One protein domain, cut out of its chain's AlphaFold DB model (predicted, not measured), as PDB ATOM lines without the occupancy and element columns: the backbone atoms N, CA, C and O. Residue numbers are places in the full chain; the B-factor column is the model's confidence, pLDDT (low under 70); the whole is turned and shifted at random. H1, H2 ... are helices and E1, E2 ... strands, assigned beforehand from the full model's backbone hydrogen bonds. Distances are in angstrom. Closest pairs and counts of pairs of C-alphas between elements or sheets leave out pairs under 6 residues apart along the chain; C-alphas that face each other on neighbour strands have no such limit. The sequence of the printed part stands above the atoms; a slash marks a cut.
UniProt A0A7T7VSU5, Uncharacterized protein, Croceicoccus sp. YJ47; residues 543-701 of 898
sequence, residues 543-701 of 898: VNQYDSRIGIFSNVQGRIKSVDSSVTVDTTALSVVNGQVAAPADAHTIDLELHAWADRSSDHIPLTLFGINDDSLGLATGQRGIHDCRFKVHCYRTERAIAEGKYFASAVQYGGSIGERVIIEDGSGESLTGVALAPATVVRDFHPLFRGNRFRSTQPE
ATOM      1  N   VAL A 543      -4.129  11.546 -47.291       97.88
ATOM      2  CA  VAL A 543      -4.987  12.346 -48.178       97.88
ATOM      3  C   VAL A 543      -4.156  13.324 -48.998       97.88
ATOM      4  O   VAL A 543      -3.288  14.013 -48.461       97.88
ATOM      5  N   ASN A 544      -4.472  13.442 -50.288       98.19
ATOM      6  CA  ASN A 544      -4.012  14.542 -51.131       98.19
ATOM      7  C   ASN A 544      -5.118  15.597 -51.218       98.19
ATOM      8  O   ASN A 544      -6.226  15.276 -51.640       98.19
ATOM      9  N   GLN A 545      -4.831  16.846 -50.864       96.94
ATOM     10  CA  GLN A 545      -5.780  17.951 -50.983       96.94
ATOM     11  C   GLN A 545      -5.273  19.058 -51.915       96.94
ATOM     12  O   GLN A 545      -4.098  19.427 -51.863       96.94
ATOM     13  N   TYR A 546      -6.168  19.592 -52.746       97.25
ATOM     14  CA  TYR A 546      -5.884  20.654 -53.716       97.25
ATOM     15  C   TYR A 546      -6.963  21.735 -53.655       97.25
ATOM     16  O   TYR A 546      -8.151  21.416 -53.721       97.25
ATOM     17  N   ASP A 547      -6.575  23.006 -53.547       94.88
ATOM     18  CA  ASP A 547      -7.511  24.140 -53.476       94.88
ATOM     19  C   ASP A 547      -8.691  23.886 -52.509       94.88
ATOM     20  O   ASP A 547      -9.861  24.081 -52.846       94.88
ATOM     21  N   SER A 548      -8.393  23.319 -51.337       95.56
ATOM     22  CA  SER A 548      -9.384  22.852 -50.362       95.56
ATOM     23  C   SER A 548      -8.989  23.230 -48.938       95.56
ATOM     24  O   SER A 548      -7.854  23.625 -48.659       95.56
ATOM     25  N   ARG A 549      -9.946  23.126 -48.016       94.00
ATOM     26  CA  ARG A 549      -9.708  23.334 -46.584       94.00
ATOM     27  C   ARG A 549     -10.215  22.130 -45.818       94.00
ATOM     28  O   ARG A 549     -11.360  21.737 -46.016       94.00
ATOM     29  N   ILE A 550      -9.390  21.567 -44.944       94.19
ATOM     30  CA  ILE A 550      -9.782  20.441 -44.096       94.19
ATOM     31  C   ILE A 550      -9.571  20.820 -42.634       94.19
ATOM     32  O   ILE A 550      -8.462  21.127 -42.206       94.19
ATOM     33  N   GLY A 551     -10.654  20.782 -41.873       93.81
ATOM     34  CA  GLY A 551     -10.663  20.804 -40.425       93.81
ATOM     35  C   GLY A 551     -10.260  19.445 -39.854       93.81
ATOM     36  O   GLY A 551     -10.725  18.409 -40.328       93.81
ATOM     37  N   ILE A 552      -9.413  19.446 -38.834       93.50
ATOM     38  CA  ILE A 552      -8.989  18.270 -38.079       93.50
ATOM     39  C   ILE A 552      -9.434  18.448 -36.635       93.50
ATOM     40  O   ILE A 552      -9.160  19.472 -36.011       93.50
ATOM     41  N   PHE A 553     -10.072  17.413 -36.104       91.00
ATOM     42  CA  PHE A 553     -10.485  17.324 -34.708       91.00
ATOM     43  C   PHE A 553      -9.782  16.139 -34.028       91.00
ATOM     44  O   PHE A 553      -8.779  15.627 -34.528       91.00
ATOM     45  N   SER A 554     -10.277  15.704 -32.870       90.06
ATOM     46  CA  SER A 554      -9.624  14.667 -32.067       90.06
ATOM     47  C   SER A 554      -9.451  13.318 -32.765       90.06
ATOM     48  O   SER A 554     -10.222  12.937 -33.648       90.06
ATOM     49  N   ASN A 555      -8.473  12.552 -32.269       91.94
ATOM     50  CA  ASN A 555      -8.202  11.158 -32.637       91.94
ATOM     51  C   ASN A 555      -7.869  10.949 -34.125       91.94
ATOM     52  O   ASN A 555      -8.218   9.916 -34.699       91.94
ATOM     53  N   VAL A 556      -7.201  11.910 -34.762       94.19
ATOM     54  CA  VAL A 556      -6.773  11.808 -36.163       94.19
ATOM     55  C   VAL A 556      -5.268  11.585 -36.237       94.19
ATOM     56  O   VAL A 556      -4.493  12.300 -35.603       94.19
ATOM     57  N   GLN A 557      -4.841  10.600 -37.024       97.12
ATOM     58  CA  GLN A 557      -3.425  10.287 -37.208       97.12
ATOM     59  C   GLN A 557      -3.092  10.019 -38.669       97.12
ATOM     60  O   GLN A 557      -3.898   9.427 -39.381       97.12
ATOM     61  N   GLY A 558      -1.893  10.394 -39.109       97.75
ATOM     62  CA  GLY A 558      -1.378  10.024 -40.426       97.75
ATOM     63  C   GLY A 558      -0.784  11.195 -41.199       97.75
ATOM     64  O   GLY A 558      -0.114  12.049 -40.624       97.75
ATOM     65  N   ARG A 559      -0.986  11.214 -42.517       98.25
ATOM     66  CA  ARG A 559      -0.344  12.150 -43.442       98.25
ATOM     67  C   ARG A 559      -1.357  12.908 -44.295       98.25
ATOM     68  O   ARG A 559      -2.320  12.343 -44.803       98.25
ATOM     69  N   ILE A 560      -1.093  14.190 -44.520       98.00
ATOM     70  CA  ILE A 560      -1.822  15.012 -45.490       98.00
ATOM     71  C   ILE A 560      -0.807  15.657 -46.425       98.00
ATOM     72  O   ILE A 560       0.131  16.313 -45.981       98.00
ATOM     73  N   LYS A 561      -0.988  15.491 -47.734       97.88
ATOM     74  CA  LYS A 561      -0.287  16.280 -48.749       97.88
ATOM     75  C   LYS A 561      -1.221  17.381 -49.211       97.88
ATOM     76  O   LYS A 561      -2.332  17.092 -49.643       97.88
ATOM     77  N   SER A 562      -0.795  18.629 -49.117       96.44
ATOM     78  CA  SER A 562      -1.616  19.776 -49.480       96.44
ATOM     79  C   SER A 562      -0.955  20.594 -50.578       96.44
ATOM     80  O   SER A 562       0.251  20.802 -50.553       96.44
ATOM     81  N   VAL A 563      -1.739  21.043 -51.554       96.25
ATOM     82  CA  VAL A 563      -1.306  21.999 -52.578       96.25
ATOM     83  C   VAL A 563      -2.273  23.169 -52.543       96.25
ATOM     84  O   VAL A 563      -3.478  22.975 -52.723       96.25
ATOM     85  N   ASP A 564      -1.759  24.359 -52.230       93.88
ATOM     86  CA  ASP A 564      -2.555  25.590 -52.100       93.88
ATOM     87  C   ASP A 564      -3.794  25.414 -51.196       93.88
ATOM     88  O   ASP A 564      -4.878  25.933 -51.454       93.88
ATOM     89  N   SER A 565      -3.640  24.610 -50.146       95.75
ATOM     90  CA  SER A 565      -4.718  24.156 -49.264       95.75
ATOM     91  C   SER A 565      -4.303  24.294 -47.804       95.75
ATOM     92  O   SER A 565      -3.110  24.251 -47.491       95.75
ATOM     93  N   SER A 566      -5.283  24.421 -46.910       95.00
ATOM     94  CA  SER A 566      -5.051  24.600 -45.472       95.00
ATOM     95  C   SER A 566      -5.604  23.438 -44.652       95.00
ATOM     96  O   SER A 566      -6.675  22.900 -44.943       95.00
ATOM     97  N   VAL A 567      -4.884  23.087 -43.593       96.44
ATOM     98  CA  VAL A 567      -5.343  22.214 -42.515       96.44
ATOM     99  C   VAL A 567      -5.623  23.079 -41.293       96.44
ATOM    100  O   VAL A 567      -4.742  23.801 -40.831       96.44
ATOM    101  N   THR A 568      -6.835  23.004 -40.756       95.00
ATOM    102  CA  THR A 568      -7.240  23.804 -39.596       95.00
ATOM    103  C   THR A 568      -7.599  22.891 -38.434       95.00
ATOM    104  O   THR A 568      -8.417  21.999 -38.585       95.00
ATOM    105  N   VAL A 569      -7.040  23.117 -37.256       93.62
ATOM    106  CA  VAL A 569      -7.553  22.561 -36.001       93.62
ATOM    107  C   VAL A 569      -8.310  23.685 -35.322       93.62
ATOM    108  O   VAL A 569      -7.691  24.629 -34.836       93.62
ATOM    109  N   ASP A 570      -9.637  23.631 -35.364       88.06
ATOM    110  CA  ASP A 570     -10.489  24.716 -34.883       88.06
ATOM    111  C   ASP A 570     -11.424  24.235 -33.778       88.06
ATOM    112  O   ASP A 570     -12.291  23.393 -33.988       88.06
ATOM    113  N   THR A 571     -11.250  24.815 -32.599       83.62
ATOM    114  CA  THR A 571     -12.069  24.574 -31.402       83.62
ATOM    115  C   THR A 571     -12.927  25.792 -31.055       83.62
ATOM    116  O   THR A 571     -13.683  25.779 -30.086       83.62
ATOM    117  N   THR A 572     -12.839  26.859 -31.861       74.12
ATOM    118  CA  THR A 572     -13.635  28.085 -31.717       74.12
ATOM    119  C   THR A 572     -15.045  27.942 -32.263       74.12
ATOM    120  O   THR A 572     -15.923  28.709 -31.866       74.12
ATOM    121  N   ALA A 573     -15.275  26.963 -33.145       65.25
ATOM    122  CA  ALA A 573     -16.575  26.662 -33.726       65.25
ATOM    123  C   ALA A 573     -17.528  26.081 -32.665       65.25
ATOM    124  O   ALA A 573     -17.821  24.887 -32.621       65.25
ATOM    125  N   LEU A 574     -18.023  26.950 -31.788       53.16
ATOM    126  CA  LEU A 574     -19.106  26.649 -30.869       53.16
ATOM    127  C   LEU A 574     -20.396  26.538 -31.666       53.16
ATOM    128  O   LEU A 574     -20.951  27.526 -32.148       53.16
ATOM    129  N   SER A 575     -20.893  25.314 -31.785       54.84
ATOM    130  CA  SER A 575     -22.264  25.104 -32.216       54.84
ATOM    131  C   SER A 575     -23.179  25.439 -31.038       54.84
ATOM    132  O   SER A 575     -23.276  24.681 -30.073       54.84
ATOM    133  N   VAL A 576     -23.831  26.601 -31.083       48.12
ATOM    134  CA  VAL A 576     -24.958  26.886 -30.189       48.12
ATOM    135  C   VAL A 576     -26.157  26.119 -30.735       48.12
ATOM    136  O   VAL A 576     -26.798  26.558 -31.688       48.12
ATOM    137  N   VAL A 577     -26.450  24.959 -30.154       50.50
ATOM    138  CA  VAL A 577     -27.633  24.171 -30.513       50.50
ATOM    139  C   VAL A 577     -28.705  24.418 -29.460       50.50
ATOM    140  O   VAL A 577     -28.491  24.199 -28.272       50.50
ATOM    141  N   ASN A 578     -29.866  24.919 -29.888       44.75
ATOM    142  CA  ASN A 578     -31.026  25.195 -29.026       44.75
ATOM    143  C   ASN A 578     -30.749  26.150 -27.847       44.75
ATOM    144  O   ASN A 578     -31.306  25.992 -26.763       44.75
ATOM    145  N   GLY A 579     -29.873  27.143 -28.039       49.81
ATOM    146  CA  GLY A 579     -29.523  28.110 -26.989       49.81
ATOM    147  C   GLY A 579     -28.649  27.536 -25.869       49.81
ATOM    148  O   GLY A 579     -28.287  28.271 -24.952       49.81
ATOM    149  N   GLN A 580     -28.268  26.257 -25.949       44.50
ATOM    150  CA  GLN A 580     -27.197  25.693 -25.146       44.50
ATOM    151  C   GLN A 580     -25.897  25.782 -25.942       44.50
ATOM    152  O   GLN A 580     -25.806  25.348 -27.091       44.50
ATOM    153  N   VAL A 581     -24.886  26.383 -25.321       49.12
ATOM    154  CA  VAL A 581     -23.513  26.309 -25.804       49.12
ATOM    155  C   VAL A 581     -23.123  24.838 -25.683       49.12
ATOM    156  O   VAL A 581     -22.893  24.361 -24.569       49.12
ATOM    157  N   ALA A 582     -23.119  24.091 -26.794       55.12
ATOM    158  CA  ALA A 582     -22.456  22.796 -26.790       55.12
ATOM    159  C   ALA A 582     -21.016  23.084 -26.368       55.12
ATOM    160  O   ALA A 582     -20.383  23.980 -26.933       55.12
ATOM    161  N   ALA A 583     -20.553  22.424 -25.305       50.97
ATOM    162  CA  ALA A 583     -19.207  22.638 -24.801       50.97
ATOM    163  C   ALA A 583     -18.211  22.558 -25.972       50.97
ATOM    164  O   ALA A 583     -18.419  21.749 -26.884       50.97
ATOM    165  N   PRO A 584     -17.197  23.432 -25.994       54.38
ATOM    166  CA  PRO A 584     -16.331  23.571 -27.151       54.38
ATOM    167  C   PRO A 584     -15.708  22.230 -27.522       54.38
ATOM    168  O   PRO A 584     -15.324  21.456 -26.644       54.38
ATOM    169  N   ALA A 585     -15.648  21.961 -28.827       64.94
ATOM    170  CA  ALA A 585     -15.004  20.769 -29.345       64.94
ATOM    171  C   ALA A 585     -13.534  20.800 -28.916       64.94
ATOM    172  O   ALA A 585     -12.769  21.630 -29.394       64.94
ATOM    173  N   ASP A 586     -13.168  19.929 -27.986       79.44
ATOM    174  CA  ASP A 586     -11.779  19.688 -27.621       79.44
ATOM    175  C   ASP A 586     -11.076  18.981 -28.791       79.44
ATOM    176  O   ASP A 586     -11.672  18.114 -29.441       79.44
ATOM    177  N   ALA A 587      -9.837  19.368 -29.084       88.12
ATOM    178  CA  ALA A 587      -9.006  18.771 -30.123       88.12
ATOM    179  C   ALA A 587      -7.761  18.139 -29.496       88.12
ATOM    180  O   ALA A 587      -6.800  18.828 -29.142       88.12
ATOM    181  N   HIS A 588      -7.766  16.807 -29.413       90.25
ATOM    182  CA  HIS A 588      -6.715  16.044 -28.751       90.25
ATOM    183  C   HIS A 588      -6.351  14.736 -29.451       90.25
ATOM    184  O   HIS A 588      -7.110  14.189 -30.253       90.25
ATOM    185  N   THR A 589      -5.190  14.172 -29.100       91.69
ATOM    186  CA  THR A 589      -4.723  12.885 -29.655       91.69
ATOM    187  C   THR A 589      -4.575  12.949 -31.180       91.69
ATOM    188  O   THR A 589      -4.962  12.032 -31.906       91.69
ATOM    189  N   ILE A 590      -4.028  14.065 -31.666       94.75
ATOM    190  CA  ILE A 590      -3.733  14.285 -33.082       94.75
ATOM    191  C   ILE A 590      -2.247  14.000 -33.317       94.75
ATOM    192  O   ILE A 590      -1.411  14.528 -32.590       94.75
ATOM    193  N   ASP A 591      -1.900  13.190 -34.318       97.31
ATOM    194  CA  ASP A 591      -0.508  13.004 -34.773       97.31
ATOM    195  C   ASP A 591      -0.456  13.078 -36.301       97.31
ATOM    196  O   ASP A 591      -0.794  12.117 -36.996       97.31
ATOM    197  N   LEU A 592      -0.110  14.252 -36.831       97.88
ATOM    198  CA  LEU A 592      -0.208  14.551 -38.258       97.88
ATOM    199  C   LEU A 592       1.122  14.963 -38.876       97.88
ATOM    200  O   LEU A 592       1.779  15.892 -38.412       97.88
ATOM    201  N   GLU A 593       1.448  14.350 -40.010       97.94
ATOM    202  CA  GLU A 593       2.496  14.794 -40.922       97.94
ATOM    203  C   GLU A 593       1.882  15.539 -42.121       97.94
ATOM    204  O   GLU A 593       1.181  14.961 -42.951       97.94
ATOM    205  N   LEU A 594       2.164  16.833 -42.243       97.38
ATOM    206  CA  LEU A 594       1.671  17.703 -43.305       97.38
ATOM    207  C   LEU A 594       2.781  17.999 -44.316       97.38
ATOM    208  O   LEU A 594       3.842  18.495 -43.959       97.38
ATOM    209  N   HIS A 595       2.530  17.715 -45.590       97.06
ATOM    210  CA  HIS A 595       3.411  18.023 -46.719       97.06
ATOM    211  C   HIS A 595       2.732  19.073 -47.589       97.06
ATOM    212  O   HIS A 595       1.971  18.730 -48.491       97.06
ATOM    213  N   ALA A 596       2.984  20.340 -47.299       95.94
ATOM    214  CA  ALA A 596       2.336  21.461 -47.954       95.94
ATOM    215  C   ALA A 596       3.173  22.017 -49.101       95.94
ATOM    216  O   ALA A 596       4.371  22.240 -48.951       95.94
ATOM    217  N   TRP A 597       2.526  22.295 -50.227       95.25
ATOM    218  CA  TRP A 597       3.108  22.889 -51.423       95.25
ATOM    219  C   TRP A 597       2.423  24.215 -51.726       95.25
ATOM    220  O   TRP A 597       1.203  24.256 -51.892       95.25
ATOM    221  N   ALA A 598       3.218  25.278 -51.831       91.88
ATOM    222  CA  ALA A 598       2.762  26.541 -52.384       91.88
ATOM    223  C   ALA A 598       3.066  26.539 -53.878       91.88
ATOM    224  O   ALA A 598       4.237  26.595 -54.258       91.88
ATOM    225  N   ASP A 599       2.029  26.428 -54.707       90.50
ATOM    226  CA  ASP A 599       2.180  26.310 -56.160       90.50
ATOM    227  C   ASP A 599       1.488  27.471 -56.884       90.50
ATOM    228  O   ASP A 599       2.128  28.220 -57.620       90.50
ATOM    229  N   ARG A 600       0.198  27.699 -56.618       86.56
ATOM    230  CA  ARG A 600      -0.614  28.734 -57.278       86.56
ATOM    231  C   ARG A 600      -0.846  29.969 -56.405       86.56
ATOM    232  O   ARG A 600      -0.936  31.083 -56.940       86.56
ATOM    233  N   SER A 601      -0.922  29.814 -55.080       85.88
ATOM    234  CA  SER A 601      -1.276  30.887 -54.136       85.88
ATOM    235  C   SER A 601      -0.144  31.219 -53.163       85.88
ATOM    236  O   SER A 601       0.513  30.325 -52.637       85.88
ATOM    237  N   SER A 602       0.045  32.512 -52.866       81.31
ATOM    238  CA  SER A 602       1.000  32.973 -51.842       81.31
ATOM    239  C   SER A 602       0.355  33.288 -50.483       81.31
ATOM    240  O   SER A 602       1.047  33.640 -49.533       81.31
ATOM    241  N   ASP A 603      -0.972  33.211 -50.392       81.62
ATOM    242  CA  ASP A 603      -1.736  33.695 -49.232       81.62
ATOM    243  C   ASP A 603      -2.432  32.551 -48.493       81.62
ATOM    244  O   ASP A 603      -3.603  32.614 -48.128       81.62
ATOM    245  N   HIS A 604      -1.725  31.433 -48.343       86.94
ATOM    246  CA  HIS A 604      -2.239  30.298 -47.592       86.94
ATOM    247  C   HIS A 604      -1.282  29.892 -46.483       86.94
ATOM    248  O   HIS A 604      -0.062  30.078 -46.555       86.94
ATOM    249  N   ILE A 605      -1.893  29.352 -45.437       92.38
ATOM    250  CA  ILE A 605      -1.245  28.898 -44.221       92.38
ATOM    251  C   ILE A 605      -1.495  27.389 -44.155       92.38
ATOM    252  O   ILE A 605      -2.657  26.979 -44.095       92.38
ATOM    253  N   PRO A 606      -0.443  26.555 -44.218       94.31
ATOM    254  CA  PRO A 606      -0.576  25.104 -44.210       94.31
ATOM    255  C   PRO A 606      -1.316  24.571 -42.993       94.31
ATOM    256  O   PRO A 606      -2.195  23.728 -43.150       94.31
ATOM    257  N   LEU A 607      -0.955  25.056 -41.804       95.81
ATOM    258  CA  LEU A 607      -1.531  24.623 -40.541       95.81
ATOM    259  C   LEU A 607      -2.013  25.824 -39.732       95.81
ATOM    260  O   LEU A 607      -1.231  26.719 -39.408       95.81
ATOM    261  N   THR A 608      -3.277  25.794 -39.336       94.44
ATOM    262  CA  THR A 608      -3.861  26.796 -38.448       94.44
ATOM    263  C   THR A 608      -4.435  26.130 -37.202       94.44
ATOM    264  O   THR A 608      -5.205  25.186 -37.318       94.44
ATOM    265  N   LEU A 609      -4.073  26.611 -36.011       93.31
ATOM    266  CA  LEU A 609      -4.542  26.105 -34.719       93.31
ATOM    267  C   LEU A 609      -5.343  27.197 -33.995       93.31
ATOM    268  O   LEU A 609      -4.770  28.152 -33.471       93.31
ATOM    269  N   PHE A 610      -6.664  27.065 -33.949       90.31
ATOM    270  CA  PHE A 610      -7.547  27.992 -33.250       90.31
ATOM    271  C   PHE A 610      -8.145  27.338 -32.005       90.31
ATOM    272  O   PHE A 610      -9.128  26.599 -32.049       90.31
ATOM    273  N   GLY A 611      -7.519  27.632 -30.871       84.19
ATOM    274  CA  GLY A 611      -8.061  27.408 -29.540       84.19
ATOM    275  C   GLY A 611      -9.250  28.326 -29.249       84.19
ATOM    276  O   GLY A 611      -9.362  29.406 -29.831       84.19
ATOM    277  N   ILE A 612     -10.103  27.955 -28.297       80.62
ATOM    278  CA  ILE A 612     -11.209  28.801 -27.815       80.62
ATOM    279  C   ILE A 612     -10.675  30.165 -27.347       80.62
ATOM    280  O   ILE A 612      -9.663  30.238 -26.648       80.62
ATOM    281  N   ASN A 613     -11.356  31.246 -27.738       70.69
ATOM    282  CA  ASN A 613     -10.889  32.629 -27.574       70.69
ATOM    283  C   ASN A 613     -11.819  33.530 -26.754       70.69
ATOM    284  O   ASN A 613     -11.572  34.734 -26.692       70.69
ATOM    285  N   ASP A 614     -12.876  32.994 -26.143       67.19
ATOM    286  CA  ASP A 614     -13.943  33.809 -25.562       67.19
ATOM    287  C   ASP A 614     -13.939  33.759 -24.023       67.19
ATOM    288  O   ASP A 614     -14.049  32.695 -23.418       67.19
ATOM    289  N   ASP A 615     -13.744  34.913 -23.371       62.28
ATOM    290  CA  ASP A 615     -13.827  35.057 -21.904       62.28
ATOM    291  C   ASP A 615     -15.287  35.096 -21.439       62.28
ATOM    292  O   ASP A 615     -15.586  34.792 -20.285       62.28
ATOM    293  N   SER A 616     -16.213  35.456 -22.334       54.91
ATOM    294  CA  SER A 616     -17.631  35.625 -22.020       54.91
ATOM    295  C   SER A 616     -18.372  34.301 -21.821       54.91
ATOM    296  O   SER A 616     -19.454  34.288 -21.236       54.91
ATOM    297  N   LEU A 617     -17.765  33.178 -22.217       61.97
ATOM    298  CA  LEU A 617     -18.334  31.842 -22.034       61.97
ATOM    299  C   LEU A 617     -18.202  31.313 -20.602       61.97
ATOM    300  O   LEU A 617     -18.726  30.242 -20.306       61.97
ATOM    301  N   GLY A 618     -17.492  32.026 -19.717       60.22
ATOM    302  CA  GLY A 618     -17.308  31.607 -18.325       60.22
ATOM    303  C   GLY A 618     -16.595  30.259 -18.176       60.22
ATOM    304  O   GLY A 618     -16.713  29.624 -17.127       60.22
ATOM    305  N   LEU A 619     -15.881  29.810 -19.216       62.34
ATOM    306  CA  LEU A 619     -15.087  28.587 -19.171       62.34
ATOM    307  C   LEU A 619     -14.007  28.766 -18.102       62.34
ATOM    308  O   LEU A 619     -13.277  29.760 -18.093       62.34
ATOM    309  N   ALA A 620     -13.951  27.831 -17.155       59.34
ATOM    310  CA  ALA A 620     -12.988  27.901 -16.068       59.34
ATOM    311  C   ALA A 620     -11.563  27.832 -16.636       59.34
ATOM    312  O   ALA A 620     -11.291  27.067 -17.563       59.34
ATOM    313  N   THR A 621     -10.644  28.602 -16.052       54.12
ATOM    314  CA  THR A 621      -9.208  28.523 -16.346       54.12
ATOM    315  C   THR A 621      -8.766  27.055 -16.274       54.12
ATOM    316  O   THR A 621      -8.873  26.435 -15.215       54.12
ATOM    317  N   GLY A 622      -8.332  26.481 -17.401       56.19
ATOM    318  CA  GLY A 622      -7.966  25.063 -17.513       56.19
ATOM    319  C   GLY A 622      -8.878  24.185 -18.381       56.19
ATOM    320  O   GLY A 622      -8.531  23.020 -18.576       56.19
ATOM    321  N   GLN A 623      -9.988  24.692 -18.933       63.78
ATOM    322  CA  GLN A 623     -10.656  24.025 -20.061       63.78
ATOM    323  C   GLN A 623      -9.813  24.198 -21.324       63.78
ATOM    324  O   GLN A 623      -9.558  25.314 -21.766       63.78
ATOM    325  N   ARG A 624      -9.335  23.074 -21.857       68.69
ATOM    326  CA  ARG A 624      -8.320  23.024 -22.907       68.69
ATOM    327  C   ARG A 624      -9.013  22.970 -24.263       68.69
ATOM    328  O   ARG A 624      -9.860  22.113 -24.468       68.69
ATOM    329  N   GLY A 625      -8.659  23.888 -25.161       79.31
ATOM    330  CA  GLY A 625      -9.088  23.823 -26.558       79.31
ATOM    331  C   GLY A 625      -8.319  22.749 -27.327       79.31
ATOM    332  O   GLY A 625      -8.900  21.779 -27.782       79.31
ATOM    333  N   ILE A 626      -6.998  22.914 -27.466       89.62
ATOM    334  CA  ILE A 626      -6.146  22.005 -28.260       89.62
ATOM    335  C   ILE A 626      -5.040  21.414 -27.378       89.62
ATOM    336  O   ILE A 626      -4.215  22.184 -26.903       89.62
ATOM    337  N   HIS A 627      -4.946  20.096 -27.173       88.94
ATOM    338  CA  HIS A 627      -3.904  19.492 -26.315       88.94
ATOM    339  C   HIS A 627      -3.522  18.058 -26.708       88.94
ATOM    340  O   HIS A 627      -4.251  17.404 -27.430       88.94
ATOM    341  N   ASP A 628      -2.384  17.532 -26.238       91.38
ATOM    342  CA  ASP A 628      -1.897  16.181 -26.607       91.38
ATOM    343  C   ASP A 628      -1.862  15.955 -28.137       91.38
ATOM    344  O   ASP A 628      -2.350  14.946 -28.659       91.38
ATOM    345  N   CYS A 629      -1.296  16.924 -28.860       94.19
ATOM    346  CA  CYS A 629      -1.246  16.946 -30.320       94.19
ATOM    347  C   CYS A 629       0.196  17.055 -30.817       94.19
ATOM    348  O   CYS A 629       1.005  17.790 -30.257       94.19
ATOM    349  N   ARG A 630       0.514  16.383 -31.917       95.88
ATOM    350  CA  ARG A 630       1.788  16.485 -32.622       95.88
ATOM    351  C   ARG A 630       1.535  16.793 -34.092       95.88
ATOM    352  O   ARG A 630       0.743  16.127 -34.751       95.88
ATOM    353  N   PHE A 631       2.237  17.796 -34.602       96.12
ATOM    354  CA  PHE A 631       2.175  18.218 -35.994       96.12
ATOM    355  C   PHE A 631       3.585  18.295 -36.557       96.12
ATOM    356  O   PHE A 631       4.403  19.052 -36.048       96.12
ATOM    357  N   LYS A 632       3.871  17.556 -37.622       95.75
ATOM    358  CA  LYS A 632       5.114  17.660 -38.382       95.75
ATOM    359  C   LYS A 632       4.817  18.339 -39.711       95.75
ATOM    360  O   LYS A 632       4.111  17.767 -40.534       95.75
ATOM    361  N   VAL A 633       5.297  19.562 -39.912       94.50
ATOM    362  CA  VAL A 633       4.876  20.406 -41.039       94.50
ATOM    363  C   VAL A 633       6.042  20.650 -41.984       94.50
ATOM    364  O   VAL A 633       6.979  21.368 -41.665       94.50
ATOM    365  N   HIS A 634       5.961  20.095 -43.185       93.56
ATOM    366  CA  HIS A 634       6.922  20.302 -44.256       93.56
ATOM    367  C   HIS A 634       6.347  21.248 -45.311       93.56
ATOM    368  O   HIS A 634       5.273  20.998 -45.853       93.56
ATOM    369  N   CYS A 635       7.079  22.317 -45.622       92.62
ATOM    370  CA  CYS A 635       6.691  23.319 -46.613       92.62
ATOM    371  C   CYS A 635       7.608  23.248 -47.837       92.62
ATOM    372  O   CYS A 635       8.827  23.388 -47.706       92.62
ATOM    373  N   TYR A 636       7.008  23.083 -49.012       92.88
ATOM    374  CA  TYR A 636       7.657  22.896 -50.306       92.88
ATOM    375  C   TYR A 636       7.148  23.905 -51.339       92.88
ATOM    376  O   TYR A 636       6.067  24.482 -51.196       92.88
ATOM    377  N   ARG A 637       7.912  24.066 -52.420       90.94
ATOM    378  CA  ARG A 637       7.533  24.824 -53.615       90.94
ATOM    379  C   ARG A 637       8.025  24.100 -54.858       90.94
ATOM    380  O   ARG A 637       9.069  23.451 -54.834       90.94
ATOM    381  N   THR A 638       7.276  24.218 -55.946       92.12
ATOM    382  CA  THR A 638       7.755  23.793 -57.265       92.12
ATOM    383  C   THR A 638       8.784  24.802 -57.790       92.12
ATOM    384  O   THR A 638       8.794  25.961 -57.377       92.12
ATOM    385  N   GLU A 639       9.643  24.405 -58.733       90.75
ATOM    386  CA  GLU A 639      10.575  25.342 -59.393       90.75
ATOM    387  C   GLU A 639       9.836  26.525 -60.027       90.75
ATOM    388  O   GLU A 639      10.285  27.669 -59.961       90.75
ATOM    389  N   ARG A 640       8.650  26.251 -60.578       91.06
ATOM    390  CA  ARG A 640       7.745  27.267 -61.104       91.06
ATOM    391  C   ARG A 640       7.300  28.240 -60.014       91.06
ATOM    392  O   ARG A 640       7.411  29.446 -60.206       91.06
ATOM    393  N   ALA A 641       6.834  27.739 -58.874       90.06
ATOM    394  CA  ALA A 641       6.419  28.569 -57.750       90.06
ATOM    395  C   ALA A 641       7.573  29.428 -57.204       90.06
ATOM    396  O   ALA A 641       7.373  30.594 -56.865       90.06
ATOM    397  N   ILE A 642       8.797  28.888 -57.184       87.56
ATOM    398  CA  ILE A 642      10.014  29.637 -56.841       87.56
ATOM    399  C   ILE A 642      10.243  30.775 -57.843       87.56
ATOM    400  O   ILE A 642      10.447  31.917 -57.426       87.56
ATOM    401  N   ALA A 643      10.174  30.488 -59.146       89.44
ATOM    402  CA  ALA A 643      10.345  31.484 -60.205       89.44
ATOM    403  C   ALA A 643       9.255  32.572 -60.183       89.44
ATOM    404  O   ALA A 643       9.535  33.734 -60.463       89.44
ATOM    405  N   GLU A 644       8.028  32.215 -59.798       92.00
ATOM    406  CA  GLU A 644       6.893  33.133 -59.650       92.00
ATOM    407  C   GLU A 644       6.879  33.878 -58.297       92.00
ATOM    408  O   GLU A 644       5.958  34.653 -58.027       92.00
ATOM    409  N   GLY A 645       7.874  33.658 -57.429       87.31
ATOM    410  CA  GLY A 645       7.953  34.313 -56.122       87.31
ATOM    411  C   GLY A 645       6.812  33.929 -55.175       87.31
ATOM    412  O   GLY A 645       6.399  34.741 -54.346       87.31
ATOM    413  N   LYS A 646       6.280  32.710 -55.299       87.75
ATOM    414  CA  LYS A 646       5.242  32.171 -54.415       87.75
ATOM    415  C   LYS A 646       5.855  31.685 -53.103       87.75
ATOM    416  O   LYS A 646       6.959  31.136 -53.085       87.75
ATOM    417  N   TYR A 647       5.133  31.892 -52.006       85.81
ATOM    418  CA  TYR A 647       5.529  31.499 -50.651       85.81
ATOM    419  C   TYR A 647       4.298  31.280 -49.777       85.81
ATOM    420  O   TYR A 647       3.257  31.864 -50.042       85.81
ATOM    421  N   PHE A 648       4.431  30.534 -48.684       85.00
ATOM    422  CA  PHE A 648       3.420  30.553 -47.626       85.00
ATOM    423  C   PHE A 648       3.496  31.862 -46.834       85.00
ATOM    424  O   PHE A 648       4.599  32.305 -46.488       85.00
ATOM    425  N   ALA A 649       2.342  32.432 -46.475       84.69
ATOM    426  CA  ALA A 649       2.278  33.589 -45.581       84.69
ATOM    427  C   ALA A 649       2.904  33.255 -44.213       84.69
ATOM    428  O   ALA A 649       3.727  34.006 -43.683       84.69
ATOM    429  N   SER A 650       2.576  32.071 -43.690       86.25
ATOM    430  CA  SER A 650       3.207  31.442 -42.532       86.25
ATOM    431  C   SER A 650       3.150  29.926 -42.672       86.25
ATOM    432  O   SER A 650       2.218  29.432 -43.303       86.25
ATOM    433  N   ALA A 651       4.105  29.180 -42.107       86.94
ATOM    434  CA  ALA A 651       4.011  27.716 -42.095       86.94
ATOM    435  C   ALA A 651       2.969  27.234 -41.073       86.94
ATOM    436  O   ALA A 651       2.212  26.302 -41.352       86.94
ATOM    437  N   VAL A 652       2.903  27.902 -39.914       90.25
ATOM    438  CA  VAL A 652       1.902  27.641 -38.876       90.25
ATOM    439  C   VAL A 652       1.362  28.945 -38.298       90.25
ATOM    440  O   VAL A 652       2.130  29.828 -37.913       90.25
ATOM    441  N   GLN A 653       0.039  29.029 -38.176       90.06
ATOM    442  CA  GLN A 653      -0.653  30.080 -37.434       90.06
ATOM    443  C   GLN A 653      -1.360  29.485 -36.222       90.06
ATOM    444  O   GLN A 653      -1.975  28.429 -36.328       90.06
ATOM    445  N   TYR A 654      -1.306  30.157 -35.074       88.06
ATOM    446  CA  TYR A 654      -2.038  29.705 -33.893       88.06
ATOM    447  C   TYR A 654      -2.571  30.854 -33.029       88.06
ATOM    448  O   TYR A 654      -2.053  31.974 -33.080       88.06
ATOM    449  N   GLY A 655      -3.613  30.570 -32.244       85.56
ATOM    450  CA  GLY A 655      -4.239  31.498 -31.298       85.56
ATOM    451  C   GLY A 655      -5.235  30.806 -30.358       85.56
ATOM    452  O   GLY A 655      -5.651  29.684 -30.627       85.56
ATOM    453  N   GLY A 656      -5.619  31.471 -29.264       84.00
ATOM    454  CA  GLY A 656      -6.587  30.974 -28.271       84.00
ATOM    455  C   GLY A 656      -6.064  29.965 -27.254       84.00
ATOM    456  O   GLY A 656      -4.874  29.956 -26.934       84.00
ATOM    457  N   SER A 657      -6.970  29.173 -26.675       81.50
ATOM    458  CA  SER A 657      -6.647  28.119 -25.702       81.50
ATOM    459  C   SER A 657      -5.898  26.956 -26.362       81.50
ATOM    460  O   SER A 657      -6.481  26.105 -27.038       81.50
ATOM    461  N   ILE A 658      -4.586  26.925 -26.150       83.56
ATOM    462  CA  ILE A 658      -3.712  25.802 -26.488       83.56
ATOM    463  C   ILE A 658      -3.273  25.179 -25.161       83.56
ATOM    464  O   ILE A 658      -2.704  25.856 -24.315       83.56
ATOM    465  N   GLY A 659      -3.584  23.908 -24.953       82.62
ATOM    466  CA  GLY A 659      -3.247  23.122 -23.774       82.62
ATOM    467  C   GLY A 659      -1.841  22.515 -23.811       82.62
ATOM    468  O   GLY A 659      -0.997  22.835 -24.649       82.62
ATOM    469  N   GLU A 660      -1.578  21.613 -22.868       80.81
ATOM    470  CA  GLU A 660      -0.284  20.939 -22.750       80.81
ATOM    471  C   GLU A 660       0.000  19.974 -23.913       80.81
ATOM    472  O   GLU A 660      -0.908  19.462 -24.570       80.81
ATOM    473  N   ARG A 661       1.290  19.681 -24.134       85.50
ATOM    474  CA  ARG A 661       1.769  18.662 -25.091       85.50
ATOM    475  C   ARG A 661       1.300  18.874 -26.535       85.50
ATOM    476  O   ARG A 661       1.145  17.911 -27.276       85.50
ATOM    477  N   VAL A 662       1.128  20.127 -26.949       89.12
ATOM    478  CA  VAL A 662       1.026  20.485 -28.367       89.12
ATOM    479  C   VAL A 662       2.434  20.674 -28.919       89.12
ATOM    480  O   VAL A 662       3.153  21.562 -28.473       89.12
ATOM    481  N   ILE A 663       2.847  19.829 -29.858       90.12
ATOM    482  CA  ILE A 663       4.198  19.790 -30.427       90.12
ATOM    483  C   ILE A 663       4.122  20.109 -31.920       90.12
ATOM    484  O   ILE A 663       3.358  19.480 -32.647       90.12
ATOM    485  N   ILE A 664       4.940  21.052 -32.380       89.25
ATOM    486  CA  ILE A 664       5.115  21.400 -33.791       89.25
ATOM    487  C   ILE A 664       6.559  21.099 -34.196       89.25
ATOM    488  O   ILE A 664       7.510  21.670 -33.657       89.25
ATOM    489  N   GLU A 665       6.731  20.221 -35.171       89.38
ATOM    490  CA  GLU A 665       8.015  19.761 -35.689       89.38
ATOM    491  C   GLU A 665       8.209  20.232 -37.134       89.38
ATOM    492  O   GLU A 665       7.257  20.254 -37.913       89.38
ATOM    493  N   ASP A 666       9.438  20.612 -37.490       81.38
ATOM    494  CA  ASP A 666       9.873  20.972 -38.852       81.38
ATOM    495  C   ASP A 666       9.109  22.117 -39.559       81.38
ATOM    496  O   ASP A 666       9.432  22.433 -40.705       81.38
ATOM    497  N   GLY A 667       8.178  22.799 -38.883       67.75
ATOM    498  CA  GLY A 667       7.245  23.826 -39.382       67.75
ATOM    499  C   GLY A 667       7.867  25.154 -39.810       67.75
ATOM    500  O   GLY A 667       7.451  26.226 -39.390       67.75
ATOM    501  N   SER A 668       8.896  25.086 -40.640       61.88
ATOM    502  CA  SER A 668       9.840  26.169 -40.871       61.88
ATOM    503  C   SER A 668      10.515  26.131 -42.239       61.88
ATOM    504  O   SER A 668      11.580  26.719 -42.430       61.88
ATOM    505  N   GLY A 669       9.924  25.381 -43.173       64.25
ATOM    506  CA  GLY A 669      10.406  25.263 -44.545       64.25
ATOM    507  C   GLY A 669      10.339  26.589 -45.312       64.25
ATOM    508  O   GLY A 669      10.612  27.667 -44.791       64.25
ATOM    509  N   GLU A 670      10.001  26.543 -46.595       66.38
ATOM    510  CA  GLU A 670      10.047  27.732 -47.457       66.38
ATOM    511  C   GLU A 670       8.850  28.698 -47.273       66.38
ATOM    512  O   GLU A 670       8.131  29.008 -48.223       66.38
ATOM    513  N   SER A 671       8.620  29.188 -46.054       63.47
ATOM    514  CA  SER A 671       7.613  30.210 -45.732       63.47
ATOM    515  C   SER A 671       8.224  31.616 -45.587       63.47
ATOM    516  O   SER A 671       9.420  31.767 -45.314       63.47
ATOM    517  N   LEU A 672       7.408  32.667 -45.784       58.81
ATOM    518  CA  LEU A 672       7.809  34.068 -45.536       58.81
ATOM    519  C   LEU A 672       8.053  34.315 -44.047       58.81
ATOM    520  O   LEU A 672       9.043  34.938 -43.657       58.81
ATOM    521  N   THR A 673       7.146  33.794 -43.222       61.12
ATOM    522  CA  THR A 673       7.280  33.757 -41.769       61.12
ATOM    523  C   THR A 673       7.318  32.303 -41.322       61.12
ATOM    524  O   THR A 673       6.511  31.493 -41.779       61.12
ATOM    525  N   GLY A 674       8.272  31.935 -40.463       60.09
ATOM    526  CA  GLY A 674       8.314  30.580 -39.898       60.09
ATOM    527  C   GLY A 674       6.997  30.259 -39.186       60.09
ATOM    528  O   GLY A 674       6.231  29.412 -39.627       60.09
ATOM    529  N   VAL A 675       6.690  31.019 -38.137       60.34
ATOM    530  CA  VAL A 675       5.464  30.867 -37.350       60.34
ATOM    531  C   VAL A 675       4.939  32.249 -36.996       60.34
ATOM    532  O   VAL A 675       5.694  33.081 -36.490       60.34
ATOM    533  N   ALA A 676       3.655  32.489 -37.244       58.62
ATOM    534  CA  ALA A 676       2.992  33.741 -36.910       58.62
ATOM    535  C   ALA A 676       1.931  33.507 -35.829       58.62
ATOM    536  O   ALA A 676       1.108  32.595 -35.931       58.62
ATOM    537  N   LEU A 677       1.903  34.363 -34.803       55.28
ATOM    538  CA  LEU A 677       0.694  34.477 -33.989       55.28
ATOM    539  C   LEU A 677      -0.412  35.068 -34.851       55.28
ATOM    540  O   LEU A 677      -0.181  36.020 -35.603       55.28
ATOM    541  N   ALA A 678      -1.619  34.519 -34.734       56.81
ATOM    542  CA  ALA A 678      -2.767  35.140 -35.362       56.81
ATOM    543  C   ALA A 678      -2.921  36.579 -34.821       56.81
ATOM    544  O   ALA A 678      -3.000  36.744 -33.602       56.81
ATOM    545  N   PRO A 679      -2.982  37.614 -35.687       47.50
ATOM    546  CA  PRO A 679      -2.961  39.026 -35.277       47.50
ATOM    547  C   PRO A 679      -4.065  39.453 -34.295       47.50
ATOM    548  O   PRO A 679      -4.012  40.559 -33.767       47.50
ATOM    549  N   ALA A 680      -5.075  38.606 -34.073       44.47
ATOM    550  CA  ALA A 680      -6.313  38.951 -33.386       44.47
ATOM    551  C   ALA A 680      -6.606  38.144 -32.106       44.47
ATOM    552  O   ALA A 680      -7.655  38.356 -31.507       44.47
ATOM    553  N   THR A 681      -5.735  37.225 -31.665       52.09
ATOM    554  CA  THR A 681      -6.092  36.291 -30.574       52.09
ATOM    555  C   THR A 681      -4.958  36.078 -29.578       52.09
ATOM    556  O   THR A 681      -3.867  35.641 -29.943       52.09
ATOM    557  N   VAL A 682      -5.233  36.386 -28.307       62.22
ATOM    558  CA  VAL A 682      -4.330  36.166 -27.171       62.22
ATOM    559  C   VAL A 682      -4.277  34.668 -26.881       62.22
ATOM    560  O   VAL A 682      -5.311  34.034 -26.681       62.22
ATOM    561  N   VAL A 683      -3.076  34.092 -26.857       61.19
ATOM    562  CA  VAL A 683      -2.869  32.729 -26.351       61.19
ATOM    563  C   VAL A 683      -3.110  32.744 -24.843       61.19
ATOM    564  O   VAL A 683      -2.475  33.525 -24.136       61.19
ATOM    565  N   ARG A 684      -4.056  31.931 -24.361       62.72
ATOM    566  CA  ARG A 684      -4.545  32.016 -22.970       62.72
ATOM    567  C   ARG A 684      -3.789  31.134 -21.990       62.72
ATOM    568  O   ARG A 684      -3.516  31.574 -20.877       62.72
ATOM    569  N   ASP A 685      -3.455  29.919 -22.418       66.56
ATOM    570  CA  ASP A 685      -2.961  28.871 -21.526       66.56
ATOM    571  C   ASP A 685      -1.486  28.559 -21.814       66.56
ATOM    572  O   ASP A 685      -0.586  29.149 -21.217       66.56
ATOM    573  N   PHE A 686      -1.222  27.671 -22.774       64.06
ATOM    574  CA  PHE A 686       0.113  27.237 -23.169       64.06
ATOM    575  C   PHE A 686       0.448  27.717 -24.579       64.06
ATOM    576  O   PHE A 686      -0.423  28.054 -25.368       64.06
ATOM    577  N   HIS A 687       1.733  27.762 -24.910       72.44
ATOM    578  CA  HIS A 687       2.163  27.893 -26.300       72.44
ATOM    579  C   HIS A 687       2.582  26.513 -26.827       72.44
ATOM    580  O   HIS A 687       3.067  25.694 -26.041       72.44
ATOM    581  N   PRO A 688       2.452  26.247 -28.140       75.69
ATOM    582  CA  PRO A 688       2.997  25.033 -28.735       75.69
ATOM    583  C   PRO A 688       4.511  24.897 -28.507       75.69
ATOM    584  O   PRO A 688       5.259  25.874 -28.573       75.69
ATOM    585  N   LEU A 689       4.968  23.663 -28.307       77.19
ATOM    586  CA  LEU A 689       6.375  23.289 -28.257       77.19
ATOM    587  C   LEU A 689       6.928  23.124 -29.678       77.19
ATOM    588  O   LEU A 689       6.516  22.219 -30.397       77.19
ATOM    589  N   PHE A 690       7.913  23.932 -30.064       77.38
ATOM    590  CA  PHE A 690       8.551  23.852 -31.383       77.38
ATOM    591  C   PHE A 690       9.839  23.010 -31.339       77.38
ATOM    592  O   PHE A 690      10.744  23.321 -30.568       77.38
ATOM    593  N   ARG A 691       9.967  21.980 -32.192       74.50
ATOM    594  CA  ARG A 691      11.183  21.144 -32.339       74.50
ATOM    595  C   ARG A 691      11.694  21.128 -33.783       74.50
ATOM    596  O   ARG A 691      10.908  20.967 -34.705       74.50
ATOM    597  N   GLY A 692      12.996  21.320 -33.997       67.62
ATOM    598  CA  GLY A 692      13.585  21.304 -35.350       67.62
ATOM    599  C   GLY A 692      13.152  22.462 -36.270       67.62
ATOM    600  O   GLY A 692      13.309  22.373 -37.483       67.62
ATOM    601  N   ASN A 693      12.606  23.555 -35.720       64.12
ATOM    602  CA  ASN A 693      12.075  24.675 -36.504       64.12
ATOM    603  C   ASN A 693      13.146  25.756 -36.800       64.12
ATOM    604  O   ASN A 693      13.868  26.204 -35.912       64.12
ATOM    605  N   ARG A 694      13.202  26.233 -38.047       62.84
ATOM    606  CA  ARG A 694      14.000  27.359 -38.573       62.84
ATOM    607  C   ARG A 694      13.165  28.634 -38.789       62.84
ATOM    608  O   ARG A 694      12.464  28.798 -39.783       62.84
ATOM    609  N   PHE A 695      13.266  29.612 -37.906       58.94
ATOM    610  CA  PHE A 695      12.467  30.829 -38.055       58.94
ATOM    611  C   PHE A 695      13.099  31.791 -39.073       58.94
ATOM    612  O   PHE A 695      14.169  32.361 -38.848       58.94
ATOM    613  N   ARG A 696      12.413  31.999 -40.201       54.62
ATOM    614  CA  ARG A 696      12.725  33.058 -41.171       54.62
ATOM    615  C   ARG A 696      11.753  34.221 -40.969       54.62
ATOM    616  O   ARG A 696      10.551  33.991 -40.859       54.62
ATOM    617  N   SER A 697      12.274  35.446 -40.905       48.91
ATOM    618  CA  SER A 697      11.473  36.671 -40.999       48.91
ATOM    619  C   SER A 697      11.927  37.450 -42.226       48.91
ATOM    620  O   SER A 697      13.115  37.756 -42.367       48.91
ATOM    621  N   THR A 698      10.994  37.734 -43.131       45.59
ATOM    622  CA  THR A 698      11.230  38.563 -44.322       45.59
ATOM    623  C   THR A 698      10.596  39.951 -44.218       45.59
ATOM    624  O   THR A 698      10.677  40.702 -45.184       45.59
ATOM    625  N   GLN A 699       9.953  40.307 -43.095       47.28
ATOM    626  CA  GLN A 699       9.330  41.624 -42.915       47.28
ATOM    627  C   GLN A 699      10.079  42.488 -41.877       47.28
ATOM    628  O   GLN A 699      10.285  42.023 -40.755       47.28
ATOM    629  N   PRO A 700      10.442  43.746 -42.212       42.84
ATOM    630  CA  PRO A 700      11.175  44.664 -41.326       42.84
ATOM    631  C   PRO A 700      10.457  45.054 -40.021       42.84
ATOM    632  O   PRO A 700      11.111  45.485 -39.072       42.84
ATOM    633  N   GLU A 701       9.124  44.940 -39.966       43.47
ATOM    634  CA  GLU A 701       8.294  45.575 -38.925       43.47
ATOM    635  C   GLU A 701       7.553  44.597 -38.001       43.47
ATOM    636  O   GLU A 701       6.900  45.025 -37.047       43.47
TER     637      GLU A 701
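AT A GLANCE: This is residues 543 to 701 of the 898 residues of an uncharacterized protein of Croceicoccus sp. YJ47 (UniProt A0A7T7VSU5). The chain is wound in stacked turns, a short solenoid in which each turn lays one strand into each of two parallel sheets that face each other as a twisted sandwich. Long links at one end of the turns, residues 571 to 586 and 611 to 625, and the small helix H1 at the other end lengthen the body along the strands. The printed part has 159 residues, with one named helix and eleven named strands in the order E1 to E7, H1, E8 to E11; the sheets run E1 E3 E5 E7 E9 E11 and E2 E4 E6 E8 E10. The class is mostly strand, though under half of the residues are in named elements. The whole is compact, with a radius of gyration of the C-alphas of 15.8 A and spans of 51 by 34 by 26 A.

HOW THE PARTS SIT: The larger sheet runs E1 (543 to 546), E3 (556 to 563), E5 (587 to 598), E7 (626 to 637), E9 (662 to 665), E11 (689 to 691), and is twisted. E5 and E7 are parallel at 9 degrees, with N 594 and O 632 2.8 A apart, within hydrogen-bond range. Other such pairs are N 545 and O 561 at 2.8 A for E1 and E3, N 593 and O 558 at 2.8 A for E3 and E5, N 665 and O 631 at 2.7 A for E7 and E9, and N 664 and O 689 at 2.8 A for E9 and E11. The second sheet runs E2 (549 to 552), E4 (566 to 570), E6 (607 to 610), E8 (648 to 655), E10 (671 to 677), also parallel. Its pairs include N 552 and O 568 at 2.8 A, N 610 and O 569 at 2.8 A, N 609 and O 653 at 2.8 A, and N 672 and O 648 at 2.9 A. The two sheets form a sandwich, two sheets face to face, with facing parts 9.3 A centre to centre and best planes 16 degrees apart. H1 (639 to 643) is only just on the larger sheet, with 5 pairs of C-alphas within 10 A, and only grazes it with residues 641 to 643. Its one O i to N i+4 pair is within hydrogen-bond range.

IN THESE COORDINATES: E1 begins at C-alpha 543 (-4.987, 12.346, -48.178). E5 measures 26.4 A and bends by 89 degrees at residue 590; E7 measures 28.9 A and bends by 87 degrees at residue 629. E3 measures 20.1 A and E8 18.1 A. E11 ends at C-alpha 691 (11.183, 21.144, -32.339).

THE WHOLE: The C-alphas of Asn 578 and Ala 643, the two farthest apart, are 52.2 A apart. The printed part has no cut. The links E4 to E5, E6 to E7 and E10 to E11 are long. The mean pLDDT of the printed part is 78.8; residues 573 to 585, 614 to 624, 667 to 686 and 692 to 701 are under 70.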